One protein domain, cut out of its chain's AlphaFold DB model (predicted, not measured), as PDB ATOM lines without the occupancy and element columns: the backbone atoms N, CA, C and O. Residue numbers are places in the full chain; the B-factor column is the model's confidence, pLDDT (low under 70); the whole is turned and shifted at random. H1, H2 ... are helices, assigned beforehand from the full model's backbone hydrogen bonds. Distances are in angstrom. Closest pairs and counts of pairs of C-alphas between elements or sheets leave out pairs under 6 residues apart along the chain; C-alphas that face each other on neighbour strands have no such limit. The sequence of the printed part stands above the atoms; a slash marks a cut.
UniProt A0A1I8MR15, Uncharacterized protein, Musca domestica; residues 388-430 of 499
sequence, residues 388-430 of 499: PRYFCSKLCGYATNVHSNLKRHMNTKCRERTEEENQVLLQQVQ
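AT A GLANCE: This is residues 388 to 430 of the 499 residues of an uncharacterized protein of Musca domestica (UniProt A0A1I8MR15). A long helix, H2, makes an arm whose residues 419 to 430 stick out from a small head, in which residues 388 to 402 fold back on themselves beside the helix H1. The printed part has 43 residues with two named helices, H1 then H2, and no named strand; the class is all helix. It is loose, with a radius of gyration of the C-alphas of 12.7 A, and spans 42 by 14 by 9 A.

IN THESE COORDINATES: H2, residues 416 to 430, is 21.4 A long and ends at C-alpha 430 at (137.782, 232.528, 170.332). H1, residues 403 to 413, is 15.1 A long and begins at C-alpha 403 at (117.397, 205.360, 152.159).

HOW THE PARTS SIT: H2 and H1 meet only through their tight link of 2 residues. In both, every O i to N i+4 pair is within hydrogen-bond range. Residues 390 to 391 pair antiparallel with residues 399 to 400.

THE WHOLE: The C-alphas farthest apart, of Asn 401 and Gln 430, are 41.7 A apart. Without residues 419 to 430, which stand free, the body spans 23 by 16 by 8 A. The printed part has no cut. pLDDT is under 70 at residues 394 to 395 and 414 to 430.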
ATOM      1  N   PRO A 388     111.978 212.052 144.376       76.50
ATOM      2  CA  PRO A 388     112.943 211.575 145.366       76.50
ATOM      3  C   PRO A 388     112.413 211.682 146.803       76.50
ATOM      4  O   PRO A 388     112.304 212.774 147.348       76.50
ATOM      5  N   ARG A 389     112.123 210.541 147.436       82.06
ATOM      6  CA  ARG A 389     111.522 210.476 148.781       82.06
ATOM      7  C   ARG A 389     112.437 210.943 149.923       82.06
ATOM      8  O   ARG A 389     111.939 211.364 150.963       82.06
ATOM      9  N   TYR A 390     113.755 210.831 149.774       79.94
ATOM     10  CA  TYR A 390     114.732 211.082 150.838       79.94
ATOM     11  C   TYR A 390     115.646 212.256 150.485       79.94
ATOM     12  O   TYR A 390     116.422 212.181 149.529       79.94
ATOM     13  N   PHE A 391     115.599 213.312 151.298       83.25
ATOM     14  CA  PHE A 391     116.390 214.531 151.120       83.25
ATOM     15  C   PHE A 391     117.481 214.679 152.185       83.25
ATOM     16  O   PHE A 391     117.313 214.329 153.351       83.25
ATOM     17  N   CYS A 392     118.603 215.255 151.773       82.75
ATOM     18  CA  CYS A 392     119.672 215.732 152.637       82.75
ATOM     19  C   CYS A 392     119.267 217.027 153.356       82.75
ATOM     20  O   CYS A 392     119.240 218.092 152.741       82.75
ATOM     21  N   SER A 393     119.029 216.954 154.667       73.56
ATOM     22  CA  SER A 393     118.756 218.132 155.507       73.56
ATOM     23  C   SER A 393     119.951 219.089 155.631       73.56
ATOM     24  O   SER A 393     119.766 220.294 155.777       73.56
ATOM     25  N   LYS A 394     121.188 218.581 155.528       67.25
ATOM     26  CA  LYS A 394     122.442 219.348 155.662       67.25
ATOM     27  C   LYS A 394     122.797 220.184 154.414       67.25
ATOM     28  O   LYS A 394     123.861 219.999 153.827       67.25
ATOM     29  N   LEU A 395     121.904 221.086 153.989       62.88
ATOM     30  CA  LEU A 395     122.141 222.149 152.984       62.88
ATOM     31  C   LEU A 395     122.805 221.704 151.658       62.88
ATOM     32  O   LEU A 395     123.470 222.495 150.985       62.88
ATOM     33  N   CYS A 396     122.685 220.434 151.268       74.75
ATOM     34  CA  CYS A 396     123.490 219.877 150.178       74.75
ATOM     35  C   CYS A 396     122.711 219.594 148.887       74.75
ATOM     36  O   CYS A 396     123.307 219.153 147.906       74.75
ATOM     37  N   GLY A 397     121.388 219.790 148.889       77.88
ATOM     38  CA  GLY A 397     120.508 219.552 147.737       77.88
ATOM     39  C   GLY A 397     120.381 218.087 147.290       77.88
ATOM     40  O   GLY A 397     119.632 217.799 146.361       77.88
ATOM     41  N   TYR A 398     121.092 217.146 147.924       81.19
ATOM     42  CA  TYR A 398     121.068 215.741 147.525       81.19
ATOM     43  C   TYR A 398     119.718 215.098 147.849       81.19
ATOM     44  O   TYR A 398     119.289 215.063 149.004       81.19
ATOM     45  N   ALA A 399     119.085 214.550 146.817       82.94
ATOM     46  CA  ALA A 399     117.787 213.899 146.882       82.94
ATOM     47  C   ALA A 399     117.884 212.498 146.255       82.94
ATOM     48  O   ALA A 399     118.542 212.306 145.231       82.94
ATOM     49  N   THR A 400     117.261 211.496 146.872       81.62
ATOM     50  CA  THR A 400     117.304 210.104 146.405       81.62
ATOM     51  C   THR A 400     116.044 209.339 146.796       81.62
ATOM     52  O   THR A 400     115.386 209.662 147.777       81.62
ATOM     53  N   ASN A 401     115.717 208.281 146.057       83.38
ATOM     54  CA  ASN A 401     114.609 207.380 146.385       83.38
ATOM     55  C   ASN A 401     115.008 206.198 147.283       83.38
ATOM     56  O   ASN A 401     114.162 205.389 147.655       83.38
ATOM     57  N   VAL A 402     116.285 206.087 147.660       83.06
ATOM     58  CA  VAL A 402     116.809 204.924 148.387       83.06
ATOM     59  C   VAL A 402     117.485 205.360 149.686       83.06
ATOM     60  O   VAL A 402     118.534 206.002 149.671       83.06
ATOM     61  N   HIS A 403     116.921 204.959 150.827       83.06
ATOM     62  CA  HIS A 403     117.397 205.360 152.159       83.06
ATOM     63  C   HIS A 403     118.888 205.048 152.412       83.06
ATOM     64  O   HIS A 403     119.613 205.872 152.970       83.06
ATOM     65  N   SER A 404     119.391 203.898 151.947       85.44
ATOM     66  CA  SER A 404     120.812 203.537 152.086       85.44
ATOM     67  C   SER A 404     121.750 204.459 151.293       85.44
ATOM     68  O   SER A 404     122.875 204.704 151.735       85.44
ATOM     69  N   ASN A 405     121.287 205.041 150.179       84.62
ATOM     70  CA  ASN A 405     122.035 206.069 149.456       84.62
ATOM     71  C   ASN A 405     122.109 207.373 150.256       84.62
ATOM     72  O   ASN A 405     123.198 207.939 150.340       84.62
ATOM     73  N   LEU A 406     121.021 207.806 150.909       86.56
ATOM     74  CA  LEU A 406     121.059 208.984 151.785       86.56
ATOM     75  C   LEU A 406     121.987 208.760 152.990       86.56
ATOM     76  O   LEU A 406     122.839 209.602 153.258       86.56
ATOM     77  N   LYS A 407     121.899 207.609 153.674       84.56
ATOM     78  CA  LYS A 407     122.767 207.294 154.826       84.56
ATOM     79  C   LYS A 407     124.253 207.287 154.445       84.56
ATOM     80  O   LYS A 407     125.074 207.891 155.132       84.56
ATOM     81  N   ARG A 408     124.606 206.666 153.310       85.81
ATOM     82  CA  ARG A 408     125.971 206.707 152.754       85.81
ATOM     83  C   ARG A 408     126.394 208.133 152.400       85.81
ATOM     84  O   ARG A 408     127.506 208.531 152.735       85.81
ATOM     85  N   HIS A 409     125.515 208.901 151.757       85.19
ATOM     86  CA  HIS A 409     125.767 210.294 151.401       85.19
ATOM     87  C   HIS A 409     126.052 211.158 152.646       85.19
ATOM     88  O   HIS A 409     127.060 211.863 152.676       85.19
ATOM     89  N   MET A 410     125.237 211.064 153.703       82.75
ATOM     90  CA  MET A 410     125.450 211.818 154.945       82.75
ATOM     91  C   MET A 410     126.826 211.536 155.559       82.75
ATOM     92  O   MET A 410     127.551 212.477 155.873       82.75
ATOM     93  N   ASN A 411     127.225 210.262 155.641       82.81
ATOM     94  CA  ASN A 411     128.509 209.854 156.220       82.81
ATOM     95  C   ASN A 411     129.744 210.296 155.410       82.81
ATOM     96  O   ASN A 411     130.833 210.349 155.973       82.81
ATOM     97  N   THR A 412     129.599 210.566 154.106       80.25
ATOM     98  CA  THR A 412     130.732 210.770 153.172       80.25
ATOM     99  C   THR A 412     130.800 212.145 152.518       80.25
ATOM    100  O   THR A 412     131.866 212.532 152.052       80.25
ATOM    101  N   LYS A 413     129.682 212.875 152.439       72.44
ATOM    102  CA  LYS A 413     129.601 214.194 151.785       72.44
ATOM    103  C   LYS A 413     128.921 215.277 152.611       72.44
ATOM    104  O   LYS A 413     129.053 216.451 152.280       72.44
ATOM    105  N   CYS A 414     128.275 214.906 153.716       68.81
ATOM    106  CA  CYS A 414     127.799 215.851 154.729       68.81
ATOM    107  C   CYS A 414     128.367 215.544 156.124       68.81
ATOM    108  O   CYS A 414     127.720 215.806 157.140       68.81
ATOM    109  N   ARG A 415     129.582 214.981 156.160       65.19
ATOM    110  CA  ARG A 415     130.424 214.899 157.355       65.19
ATOM    111  C   ARG A 415     131.428 216.052 157.369       65.19
ATOM    112  O   ARG A 415     131.339 216.885 158.264       65.19
ATOM    113  N   GLU A 416     132.262 216.126 156.328       58.66
ATOM    114  CA  GLU A 416     133.288 217.159 156.080       58.66
ATOM    115  C   GLU A 416     132.733 218.571 156.345       58.66
ATOM    116  O   GLU A 416     133.221 219.274 157.224       58.66
ATOM    117  N   ARG A 417     131.601 218.922 155.718       55.91
ATOM    118  CA  ARG A 417     130.953 220.235 155.889       55.91
ATOM    119  C   ARG A 417     130.573 220.571 157.338       55.91
ATOM    120  O   ARG A 417     130.707 221.713 157.753       55.91
ATOM    121  N   THR A 418     130.150 219.589 158.138       56.22
ATOM    122  CA  THR A 418     129.879 219.830 159.570       56.22
ATOM    123  C   THR A 418     131.137 219.899 160.429       56.22
ATOM    124  O   THR A 418     131.071 220.429 161.534       56.22
ATOM    125  N   GLU A 419     132.274 219.385 159.960       59.34
ATOM    126  CA  GLU A 419     133.570 219.584 160.619       59.34
ATOM    127  C   GLU A 419     134.099 221.001 160.301       59.34
ATOM    128  O   GLU A 419     134.542 221.694 161.215       59.34
ATOM    129  N   GLU A 420     133.912 221.494 159.068       60.53
ATOM    130  CA  GLU A 420     134.164 222.891 158.662       60.53
ATOM    131  C   GLU A 420     133.270 223.899 159.414       60.53
ATOM    132  O   GLU A 420     133.774 224.848 160.013       60.53
ATOM    133  N   GLU A 421     131.951 223.678 159.456       60.56
ATOM    134  CA  GLU A 421     130.990 224.539 160.168       60.56
ATOM    135  C   GLU A 421     131.298 224.616 161.677       60.56
ATOM    136  O   GLU A 421     131.277 225.702 162.260       60.56
ATOM    137  N   ASN A 422     131.671 223.496 162.316       60.88
ATOM    138  CA  ASN A 422     132.128 223.511 163.713       60.88
ATOM    139  C   ASN A 422     133.462 224.254 163.880       60.88
ATOM    140  O   ASN A 422     133.640 224.957 164.873       60.88
ATOM    141  N   GLN A 423     134.390 224.136 162.928       66.88
ATOM    142  CA  GLN A 423     135.676 224.834 162.982       66.88
ATOM    143  C   GLN A 423     135.497 226.358 162.869       66.88
ATOM    144  O   GLN A 423     136.107 227.100 163.639       66.88
ATOM    145  N   VAL A 424     134.590 226.825 162.003       67.56
ATOM    146  CA  VAL A 424     134.210 228.246 161.898       67.56
ATOM    147  C   VAL A 424     133.542 228.747 163.186       67.56
ATOM    148  O   VAL A 424     133.903 229.816 163.678       67.56
ATOM    149  N   LEU A 425     132.623 227.978 163.780       68.44
ATOM    150  CA  LEU A 425     131.979 228.345 165.050       68.44
ATOM    151  C   LEU A 425     132.983 228.409 166.216       68.44
ATOM    152  O   LEU A 425     132.971 229.369 166.987       68.44
ATOM    153  N   LEU A 426     133.900 227.443 166.318       64.88
ATOM    154  CA  LEU A 426     134.988 227.467 167.303       64.88
ATOM    155  C   LEU A 426     135.908 228.681 167.102       64.88
ATOM    156  O   LEU A 426     136.304 229.319 168.080       64.88
ATOM    157  N   GLN A 427     136.199 229.042 165.849       64.56
ATOM    158  CA  GLN A 427     137.018 230.209 165.531       64.56
ATOM    159  C   GLN A 427     136.336 231.526 165.937       64.56
ATOM    160  O   GLN A 427     137.012 232.424 166.438       64.56
ATOM    161  N   GLN A 428     135.009 231.631 165.787       63.00
ATOM    162  CA  GLN A 428     134.225 232.795 166.222       63.00
ATOM    163  C   GLN A 428     134.189 232.938 167.753       63.00
ATOM    164  O   GLN A 428     134.394 234.038 168.267       63.00
ATOM    165  N   VAL A 429     134.009 231.834 168.491       61.34
ATOM    166  CA  VAL A 429     133.998 231.834 169.968       61.34
ATOM    167  C   VAL A 429     135.335 232.312 170.557       61.34
ATOM    168  O   VAL A 429     135.351 232.975 171.594       61.34
ATOM    169  N   GLN A 430     136.464 232.045 169.890       58.88
ATOM    170  CA  GLN A 430     137.782 232.528 170.332       58.88
ATOM    171  C   GLN A 430     137.959 234.053 170.219       58.88
ATOM    172  O   GLN A 430     138.716 234.627 170.998       58.88
TER     173      GLN A 430